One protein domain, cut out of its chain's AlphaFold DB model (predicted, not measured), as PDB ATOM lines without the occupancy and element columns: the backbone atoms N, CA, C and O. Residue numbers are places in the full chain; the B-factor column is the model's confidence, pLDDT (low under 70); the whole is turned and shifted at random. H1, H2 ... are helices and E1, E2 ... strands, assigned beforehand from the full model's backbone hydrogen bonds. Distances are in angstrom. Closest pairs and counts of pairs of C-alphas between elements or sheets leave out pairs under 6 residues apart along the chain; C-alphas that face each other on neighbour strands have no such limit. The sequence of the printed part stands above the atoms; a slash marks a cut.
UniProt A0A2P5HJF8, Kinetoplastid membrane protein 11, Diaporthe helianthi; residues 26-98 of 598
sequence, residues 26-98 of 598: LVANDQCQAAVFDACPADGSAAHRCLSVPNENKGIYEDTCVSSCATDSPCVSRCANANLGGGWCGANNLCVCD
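AT A GLANCE: This is residues 26 to 98 of the 598 residues of the protein "Kinetoplastid membrane protein 11" of Diaporthe helianthi (UniProt A0A2P5HJF8). A small, strongly twisted sheet of four strands is curled like part of a barrel, its long strand E2 joining the hairpin E1 and E2 to the smaller hairpin E3 and E4. Two short, well-separated helices pack on it, H1 on the first hairpin and H2 on the second. The 73 printed residues hold H1, E1, E2, H2, E3 and E4 in chain order; the antiparallel sheet runs E1, E2, E3, E4. The class is mixed, with under half of the residues in named elements; the whole is compact, radius of gyration of the C-alphas 11.6 A, spanning 30 by 28 by 20 A.

HOW THE PARTS SIT: Residues 26 to 27 pair, parallel, with residues 96 to 97 of E4, residues 95 to 97. H1, residues 34 to 39, is on the sheet at a height of 9.3 A; its Val 36 and Asp 63 of E2, residues 60 to 68, have their closest C-alphas 6.8 A apart. E1, residues 50 to 55, is antiparallel to E2, with N 51 and O 64 at 2.9 A. The pairing is staggered: E2 pairs with E1 over its residues 60 to 65 and with E3, residues 87 to 90, over its residues 66 to 68, with N 67 and O 89 within hydrogen-bond range at 2.9 A. H2, residues 74 to 81, is on the sheet at a height of 7.2 A; its closest C-alphas to E3, Val 76 and Gly 87, are 4.1 A apart. H1 and H2 are apart; with the sheet they make two layers, helices on one face of a sheet. E3 and E4 have N 88 and O 96 at 2.8 A. In H1 and H2 every O i to N i+4 pair is within hydrogen-bond range.

IN THESE COORDINATES: H1 begins at C-alpha 34, (101.959, 39.483, 18.097). E1 measures 15.0 A from first to last C-alpha, E2 25.0 A and H2 10.4 A. E3 follows, and E4 ends at C-alpha 97, (100.050, 22.318, 8.180).

THE WHOLE: The farthest C-alphas, Lys 58 and Asp 72, are 32.8 A apart. The printed part has no cut and no long link. Residues 44 to 47 and 56 to 60 have pLDDT under 70.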
ATOM      1  N   LEU A  26      94.095  22.806   6.563       84.94
ATOM      2  CA  LEU A  26      94.523  24.166   6.234       84.94
ATOM      3  C   LEU A  26      96.047  24.193   6.097       84.94
ATOM      4  O   LEU A  26      96.734  23.413   6.752       84.94
ATOM      5  N   VAL A  27      96.566  25.085   5.261       84.75
ATOM      6  CA  VAL A  27      98.005  25.349   5.141       84.75
ATOM      7  C   VAL A  27      98.230  26.789   5.569       84.75
ATOM      8  O   VAL A  27      97.504  27.677   5.116       84.75
ATOM      9  N   ALA A  28      99.170  27.004   6.483       83.00
ATOM     10  CA  ALA A  28      99.535  28.338   6.918       83.00
ATOM     11  C   ALA A  28     100.237  29.090   5.785       83.00
ATOM     12  O   ALA A  28     100.962  28.492   4.987       83.00
ATOM     13  N   ASN A  29      99.977  30.391   5.697       76.31
ATOM     14  CA  ASN A  29     100.541  31.234   4.648       76.31
ATOM     15  C   ASN A  29     100.983  32.622   5.144       76.31
ATOM     16  O   ASN A  29     101.220  33.493   4.314       76.31
ATOM     17  N   ASP A  30     101.044  32.825   6.466       72.38
ATOM     18  CA  ASP A  30     101.604  34.027   7.097       72.38
ATOM     19  C   ASP A  30     101.997  33.769   8.570       72.38
ATOM     20  O   ASP A  30     101.509  32.818   9.202       72.38
ATOM     21  N   GLN A  31     102.835  34.644   9.135       75.75
ATOM     22  CA  GLN A  31     103.073  34.726  10.580       75.75
ATOM     23  C   GLN A  31     101.852  35.325  11.292       75.75
ATOM     24  O   GLN A  31     101.175  36.209  10.776       75.75
ATOM     25  N   CYS A  32     101.570  34.866  12.516       80.06
ATOM     26  CA  CYS A  32     100.525  35.491  13.327       80.06
ATOM     27  C   CYS A  32     100.960  36.861  13.857       80.06
ATOM     28  O   CYS A  32     102.114  37.054  14.249       80.06
ATOM     29  N   GLN A  33      99.997  37.767  14.002       78.62
ATOM     30  CA  GLN A  33     100.176  39.036  14.695       78.62
ATOM     31  C   GLN A  33     100.539  38.802  16.171       78.62
ATOM     32  O   GLN A  33      99.926  37.962  16.840       78.62
ATOM     33  N   ALA A  34     101.476  39.593  16.711       79.12
ATOM     34  CA  ALA A  34     101.959  39.483  18.097       79.12
ATOM     35  C   ALA A  34     100.834  39.373  19.140       79.12
ATOM     36  O   ALA A  34     100.837  38.463  19.968       79.12
ATOM     37  N   ALA A  35      99.807  40.221  19.044       81.06
ATOM     38  CA  ALA A  35      98.679  40.213  19.977       81.06
ATOM     39  C   ALA A  35      97.878  38.893  19.982       81.06
ATOM     40  O   ALA A  35      97.356  38.500  21.027       81.06
ATOM     41  N   VAL A  36      97.770  38.200  18.840       83.69
ATOM     42  CA  VAL A  36      97.083  36.899  18.757       83.69
ATOM     43  C   VAL A  36      98.017  35.779  19.201       83.69
ATOM     44  O   VAL A  36      97.625  34.942  20.013       83.69
ATOM     45  N   PHE A  37      99.268  35.804  18.738       83.81
ATOM     46  CA  PHE A  37     100.311  34.859  19.130       83.81
ATOM     47  C   PHE A  37     100.480  34.788  20.654       83.81
ATOM     48  O   PHE A  37     100.491  33.694  21.222       83.81
ATOM     49  N   ASP A  38     100.523  35.936  21.334       82.19
ATOM     50  CA  ASP A  38     100.660  35.998  22.790       82.19
ATOM     51  C   ASP A  38      99.407  35.574  23.553       82.19
ATOM     52  O   ASP A  38      99.522  35.001  24.641       82.19
ATOM     53  N   ALA A  39      98.222  35.769  22.969       86.69
ATOM     54  CA  ALA A  39      96.968  35.261  23.516       86.69
ATOM     55  C   ALA A  39      96.822  33.732  23.366       86.69
ATOM     56  O   ALA A  39      96.069  33.111  24.123       86.69
ATOM     57  N   CYS A  40      97.531  33.105  22.420       87.25
ATOM     58  CA  CYS A  40      97.493  31.659  22.229       87.25
ATOM     59  C   CYS A  40      98.210  30.907  23.368       87.25
ATOM     60  O   CYS A  40      99.324  31.287  23.748       87.25
ATOM     61  N   PRO A  41      97.631  29.815  23.912       83.81
ATOM     62  CA  PRO A  41      98.270  29.032  24.968       83.81
ATOM     63  C   PRO A  41      99.658  28.536  24.553       83.81
ATOM     64  O   PRO A  41      99.816  27.945  23.489       83.81
ATOM     65  N   ALA A  42     100.663  28.753  25.402       71.25
ATOM     66  CA  ALA A  42     101.991  28.197  25.179       71.25
ATOM     67  C   ALA A  42     101.992  26.687  25.468       71.25
ATOM     68  O   ALA A  42     101.668  26.257  26.578       71.25
ATOM     69  N   ASP A  43     102.398  25.893  24.482       74.56
ATOM     70  CA  ASP A  43     102.716  24.475  24.630       74.56
ATOM     71  C   ASP A  43     104.242  24.337  24.641       74.56
ATOM     72  O   ASP A  43     104.899  24.522  23.623       74.56
ATOM     73  N   GLY A  44     104.818  24.016  25.804       61.81
ATOM     74  CA  GLY A  44     106.273  23.872  25.970       61.81
ATOM     75  C   GLY A  44     106.898  22.692  25.210       61.81
ATOM     76  O   GLY A  44     108.100  22.473  25.328       61.81
ATOM     77  N   SER A  45     106.095  21.916  24.474       60.97
ATOM     78  CA  SER A  45     106.529  20.861  23.553       60.97
ATOM     79  C   SER A  45     106.291  21.196  22.074       60.97
ATOM     80  O   SER A  45     106.623  20.380  21.213       60.97
ATOM     81  N   ALA A  46     105.712  22.361  21.766       62.59
ATOM     82  CA  ALA A  46     105.402  22.801  20.411       62.59
ATOM     83  C   ALA A  46     106.399  23.851  19.916       62.59
ATOM     84  O   ALA A  46     106.721  24.800  20.625       62.59
ATOM     85  N   ALA A  47     106.831  23.712  18.661       65.75
ATOM     86  CA  ALA A  47     107.574  24.764  17.972       65.75
ATOM     87  C   ALA A  47     106.666  25.936  17.560       65.75
ATOM     88  O   ALA A  47     107.171  27.028  17.338       65.75
ATOM     89  N   HIS A  48     105.345  25.737  17.466       75.94
ATOM     90  CA  HIS A  48     104.386  26.770  17.067       75.94
ATOM     91  C   HIS A  48     103.208  26.840  18.044       75.94
ATOM     92  O   HIS A  48     102.658  25.813  18.446       75.94
ATOM     93  N   ARG A  49     102.784  28.066  18.377       86.06
ATOM     94  CA  ARG A  49     101.569  28.351  19.175       86.06
ATOM     95  C   ARG A  49     100.461  29.047  18.379       86.06
ATOM     96  O   ARG A  49      99.315  29.082  18.823       86.06
ATOM     97  N   CYS A  50     100.775  29.571  17.195       87.50
ATOM     98  CA  CYS A  50      99.821  30.199  16.283       87.50
ATOM     99  C   CYS A  50     100.263  30.020  14.819       87.50
ATOM    100  O   CYS A  50     101.461  29.985  14.539       87.50
ATOM    101  N   LEU A  51      99.302  29.902  13.902       87.44
ATOM    102  CA  LEU A  51      99.501  29.874  12.448       87.44
ATOM    103  C   LEU A  51      98.418  30.725  11.764       87.44
ATOM    104  O   LEU A  51      97.243  30.599  12.119       87.44
ATOM    105  N   SER A  52      98.782  31.557  10.781       85.69
ATOM    106  CA  SER A  52      97.800  32.320   9.996       85.69
ATOM    107  C   SER A  52      97.361  31.529   8.764       85.69
ATOM    108  O   SER A  52      98.187  31.095   7.958       85.69
ATOM    109  N   VAL A  53      96.053  31.295   8.631       84.94
ATOM    110  CA  VAL A  53      95.467  30.371   7.639       84.94
ATOM    111  C   VAL A  53      94.385  31.049   6.791       84.94
ATOM    112  O   VAL A  53      93.694  31.941   7.281       84.94
ATOM    113  N   PRO A  54      94.186  30.655   5.519       78.00
ATOM    114  CA  PRO A  54      93.185  31.279   4.653       78.00
ATOM    115  C   PRO A  54      91.746  31.017   5.135       78.00
ATOM    116  O   PRO A  54      91.338  29.868   5.308       78.00
ATOM    117  N   ASN A  55      90.941  32.076   5.289       73.12
ATOM    118  CA  ASN A  55      89.511  31.977   5.592       73.12
ATOM    119  C   ASN A  55      88.661  32.114   4.314       73.12
ATOM    120  O   ASN A  55      88.416  33.217   3.810       73.12
ATOM    121  N   GLU A  56      88.135  30.979   3.841       58.84
ATOM    122  CA  GLU A  56      87.296  30.860   2.635       58.84
ATOM    123  C   GLU A  56      86.047  31.765   2.632       58.84
ATOM    124  O   GLU A  56      85.555  32.131   1.568       58.84
ATOM    125  N   ASN A  57      85.530  32.164   3.802       54.22
ATOM    126  CA  ASN A  57      84.326  32.998   3.911       54.22
ATOM    127  C   ASN A  57      84.607  34.506   3.843       54.22
ATOM    128  O   ASN A  57      83.666  35.289   3.707       54.22
ATOM    129  N   LYS A  58      85.870  34.926   3.998       51.00
ATOM    130  CA  LYS A  58      86.256  36.346   4.062       51.00
ATOM    131  C   LYS A  58      87.257  36.762   2.975       51.00
ATOM    132  O   LYS A  58      87.386  37.955   2.730       51.00
ATOM    133  N   GLY A  59      87.954  35.817   2.335       47.09
ATOM    134  CA  GLY A  59      88.988  36.121   1.334       47.09
ATOM    135  C   GLY A  59      90.263  36.740   1.926       47.09
ATOM    136  O   GLY A  59      90.981  37.445   1.228       47.09
ATOM    137  N   ILE A  60      90.514  36.499   3.215       58.28
ATOM    138  CA  ILE A  60      91.654  36.996   4.001       58.28
ATOM    139  C   ILE A  60      92.161  35.886   4.928       58.28
ATOM    140  O   ILE A  60      91.427  34.936   5.213       58.28
ATOM    141  N   TYR A  61      93.398  36.013   5.401       73.88
ATOM    142  CA  TYR A  61      93.976  35.122   6.407       73.88
ATOM    143  C   TYR A  61      93.414  35.410   7.811       73.88
ATOM    144  O   TYR A  61      92.974  36.529   8.101       73.88
ATOM    145  N   GLU A  62      93.380  34.388   8.665       83.88
ATOM    146  CA  GLU A  62      92.914  34.451  10.051       83.88
ATOM    147  C   GLU A  62      93.867  33.676  10.972       83.88
ATOM    148  O   GLU A  62      94.105  32.478  10.796       83.88
ATOM    149  N   ASP A  63      94.397  34.378  11.971       86.56
ATOM    150  CA  ASP A  63      95.335  33.840  12.953       86.56
ATOM    151  C   ASP A  63      94.654  32.811  13.859       86.56
ATOM    152  O   ASP A  63      93.635  33.082  14.501       86.56
ATOM    153  N   THR A  64      95.227  31.610  13.917       87.38
ATOM    154  CA  THR A  64      94.646  30.465  14.616       87.38
ATOM    155  C   THR A  64      95.642  29.865  15.601       87.38
ATOM    156  O   THR A  64      96.735  29.453  15.223       87.38
ATOM    157  N   CYS A  65      95.242  29.752  16.870       88.62
ATOM    158  CA  CYS A  65      96.042  29.067  17.884       88.62
ATOM    159  C   CYS A  65      96.153  27.564  17.599       88.62
ATOM    160  O   CYS A  65      95.145  26.888  17.360       88.62
ATOM    161  N   VAL A  66      97.371  27.037  17.701       88.81
ATOM    162  CA  VAL A  66      97.701  25.626  17.471       88.81
ATOM    163  C   VAL A  66      98.601  25.085  18.581       88.81
ATOM    164  O   VAL A  66      99.198  25.850  19.333       88.81
ATOM    165  N   SER A  67      98.684  23.762  18.697       88.19
ATOM    166  CA  SER A  67      99.570  23.060  19.628       88.19
ATOM    167  C   SER A  67     100.144  21.792  18.991       88.19
ATOM    168  O   SER A  67      99.697  21.371  17.913       88.19
ATOM    169  N   SER A  68     101.089  21.135  19.671       87.88
ATOM    170  CA  SER A  68     101.643  19.863  19.202       87.88
ATOM    171  C   SER A  68     100.544  18.812  19.049       87.88
ATOM    172  O   SER A  68      99.771  18.532  19.969       87.88
ATOM    173  N   CYS A  69     100.470  18.202  17.868       87.38
ATOM    174  CA  CYS A  69      99.660  17.010  17.668       87.38
ATOM    175  C   CYS A  69     100.262  15.804  18.412       87.38
ATOM    176  O   CYS A  69     101.477  15.696  18.573       87.38
ATOM    177  N   ALA A  70      99.419  14.832  18.780       86.06
ATOM    178  CA  ALA A  70      99.901  13.505  19.168       86.06
ATOM    179  C   ALA A  70     100.751  12.885  18.040       86.06
ATOM    180  O   ALA A  70     100.471  13.098  16.858       86.06
ATOM    181  N   THR A  71     101.779  12.108  18.387       80.31
ATOM    182  CA  THR A  71     102.757  11.561  17.425       80.31
ATOM    183  C   THR A  71     102.161  10.586  16.404       80.31
ATOM    184  O   THR A  71     102.729  10.409  15.330       80.31
ATOM    185  N   ASP A  72     101.010   9.985  16.702       86.25
ATOM    186  CA  ASP A  72     100.222   9.125  15.813       86.25
ATOM    187  C   ASP A  72      99.080   9.871  15.089       86.25
ATOM    188  O   ASP A  72      98.255   9.257  14.409       86.25
ATOM    189  N   SER A  73      99.027  11.204  15.202       87.44
ATOM    190  CA  SER A  73      97.958  12.022  14.629       87.44
ATOM    191  C   SER A  73      97.865  11.887  13.101       87.44
ATOM    192  O   SER A  73      98.852  12.100  12.379       87.44
ATOM    193  N   PRO A  74      96.650  11.677  12.557       88.31
ATOM    194  CA  PRO A  74      96.387  11.792  11.127       88.31
ATOM    195  C   PRO A  74      96.690  13.178  10.545       88.31
ATOM    196  O   PRO A  74      96.654  13.326   9.330       88.31
ATOM    197  N   CYS A  75      96.909  14.217  11.362       88.75
ATOM    198  CA  CYS A  75      97.322  15.532  10.865       88.75
ATOM    199  C   CYS A  75      98.807  15.551  10.476       88.75
ATOM    200  O   CYS A  75      99.122  15.836   9.325       88.75
ATOM    201  N   VAL A  76      99.696  15.134  11.387       88.38
ATOM    202  CA  VAL A  76     101.156  15.061  11.167       88.38
ATOM    203  C   VAL A  76     101.474  14.255   9.908       88.38
ATOM    204  O   VAL A  76     102.192  14.715   9.024       88.38
ATOM    205  N   SER A  77     100.859  13.077   9.782       87.94
ATOM    206  CA  SER A  77     101.024  12.216   8.608       87.94
ATOM    207  C   SER A  77     100.409  12.790   7.324       87.94
ATOM    208  O   SER A  77     100.961  12.557   6.253       87.94
ATOM    209  N   ARG A  78      99.313  13.564   7.385       89.31
ATOM    210  CA  ARG A  78      98.762  14.254   6.201       89.31
ATOM    211  C   ARG A  78      99.679  15.373   5.714       89.31
ATOM    212  O   ARG A  78      99.942  15.423   4.519       89.31
ATOM    213  N   CYS A  79     100.171  16.222   6.614       87.56
ATOM    214  CA  CYS A  79     101.059  17.332   6.265       87.56
ATOM    215  C   CYS A  79     102.385  16.826   5.681       87.56
ATOM    216  O   CYS A  79     102.765  17.237   4.585       87.56
ATOM    217  N   ALA A  80     103.000  15.828   6.328       85.19
ATOM    218  CA  ALA A  80     104.218  15.189   5.837       85.19
ATOM    219  C   ALA A  80     104.025  14.511   4.466       85.19
ATOM    220  O   ALA A  80     104.793  14.766   3.545       85.19
ATOM    221  N   ASN A  81     102.978  13.692   4.285       84.38
ATOM    222  CA  ASN A  81     102.745  12.983   3.014       84.38
ATOM    223  C   ASN A  81     102.392  13.912   1.840       84.38
ATOM    224  O   ASN A  81     102.524  13.507   0.687       84.38
ATOM    225  N   ALA A  82     101.899  15.118   2.122       82.38
ATOM    226  CA  ALA A  82     101.559  16.120   1.118       82.38
ATOM    227  C   ALA A  82     102.689  17.142   0.871       82.38
ATOM    228  O   ALA A  82     102.501  18.037   0.051       82.38
ATOM    229  N   ASN A  83     103.836  17.020   1.557       80.38
ATOM    230  CA  ASN A  83     104.915  18.019   1.588       80.38
ATOM    231  C   ASN A  83     104.423  19.435   1.967       80.38
ATOM    232  O   ASN A  83     104.885  20.428   1.415       80.38
ATOM    233  N   LEU A  84     103.487  19.529   2.917       84.31
ATOM    234  CA  LEU A  84     102.908  20.794   3.396       84.31
ATOM    235  C   LEU A  84     103.542  21.279   4.713       84.31
ATOM    236  O   LEU A  84     102.942  22.080   5.423       84.31
ATOM    237  N   GLY A  85     104.730  20.774   5.055       83.00
ATOM    238  CA  GLY A  85     105.423  21.080   6.308       83.00
ATOM    239  C   GLY A  85     104.964  20.233   7.503       83.00
ATOM    240  O   GLY A  85     104.462  19.113   7.338       83.00
ATOM    241  N   GLY A  86     105.185  20.738   8.714       86.06
ATOM    242  CA  GLY A  86     104.787  20.100   9.970       86.06
ATOM    243  C   GLY A  86     103.279  20.189  10.215       86.06
ATOM    244  O   GLY A  86     102.592  21.058   9.684       86.06
ATOM    245  N   GLY A  87     102.737  19.240  10.987       88.75
ATOM    246  CA  GLY A  87     101.299  19.139  11.255       88.75
ATOM    247  C   GLY A  87     100.932  19.500  12.689       88.75
ATOM    248  O   GLY A  87     101.382  18.850  13.634       88.75
ATOM    249  N   TRP A  88     100.046  20.481  12.826       89.44
ATOM    250  CA  TRP A  88      99.673  21.136  14.074       89.44
ATOM    251  C   TRP A  88      98.173  21.023  14.339       89.44
ATOM    252  O   TRP A  88      97.343  21.009  13.424       89.44
ATOM    253  N   CYS A  89      97.825  20.903  15.618       89.19
ATOM    254  CA  CYS A  89      96.474  20.588  16.053       89.19
ATOM    255  C   CYS A  89      95.847  21.819  16.716       89.19
ATOM    256  O   CYS A  89      96.331  22.299  17.737       89.19
ATOM    257  N   GLY A  90      94.769  22.331  16.125       84.31
ATOM    258  CA  GLY A  90      93.969  23.422  16.681       84.31
ATOM    259  C   GLY A  90      92.742  22.923  17.450       84.31
ATOM    260  O   GLY A  90      92.452  21.725  17.530       84.31
ATOM    261  N   ALA A  91      91.961  23.864  17.985       80.88
ATOM    262  CA  ALA A  91      90.670  23.553  18.597       80.88
ATOM    263  C   ALA A  91      89.717  22.840  17.608       80.88
ATOM    264  O   ALA A  91      89.799  23.015  16.395       80.88
ATOM    265  N   ASN A  92      88.768  22.057  18.134       78.44
ATOM    266  CA  ASN A  92      87.751  21.335  17.350       78.44
ATOM    267  C   ASN A  92      88.310  20.337  16.306       78.44
ATOM    268  O   ASN A  92      87.690  20.136  15.263       78.44
ATOM    269  N   ASN A  93      89.446  19.687  16.591       75.75
ATOM    270  CA  ASN A  93      90.153  18.765  15.683       75.75
ATOM    271  C   ASN A  93      90.628  19.412  14.366       75.75
ATOM    272  O   ASN A  93      90.810  18.709  13.367       75.75
ATOM    273  N   LEU A  94      90.841  20.732  14.355       84.88
ATOM    274  CA  LEU A  94      91.428  21.412  13.209       84.88
ATOM    275  C   LEU A  94      92.846  20.884  12.950       84.88
ATOM    276  O   LEU A  94      93.667  20.827  13.866       84.88
ATOM    277  N   CYS A  95      93.122  20.523  11.699       88.75
ATOM    278  CA  CYS A  95      94.455  20.173  11.231       88.75
ATOM    279  C   CYS A  95      95.014  21.326  10.401       88.75
ATOM    280  O   CYS A  95      94.435  21.679   9.369       88.75
ATOM    281  N   VAL A  96      96.132  21.886  10.853       89.00
ATOM    282  CA  VAL A  96      96.865  22.934  10.145       89.00
ATOM    283  C   VAL A  96      98.255  22.410   9.824       89.00
ATOM    284  O   VAL A  96      98.952  21.937  10.716       89.00
ATOM    285  N   CYS A  97      98.659  22.490   8.565       88.81
ATOM    286  CA  CYS A  97     100.050  22.318   8.180       88.81
ATOM    287  C   CYS A  97     100.743  23.684   8.180       88.81
ATOM    288  O   CYS A  97     100.149  24.652   7.709       88.81
ATOM    289  N   ASP A  98     101.967  23.786   8.691       83.88
ATOM    290  CA  ASP A  98     102.686  25.071   8.770       83.88
ATOM    291  C   ASP A  98     103.163  25.618   7.412       83.88
ATOM    292  O   ASP A  98     103.545  26.780   7.324       83.88
TER     293      ASP A  98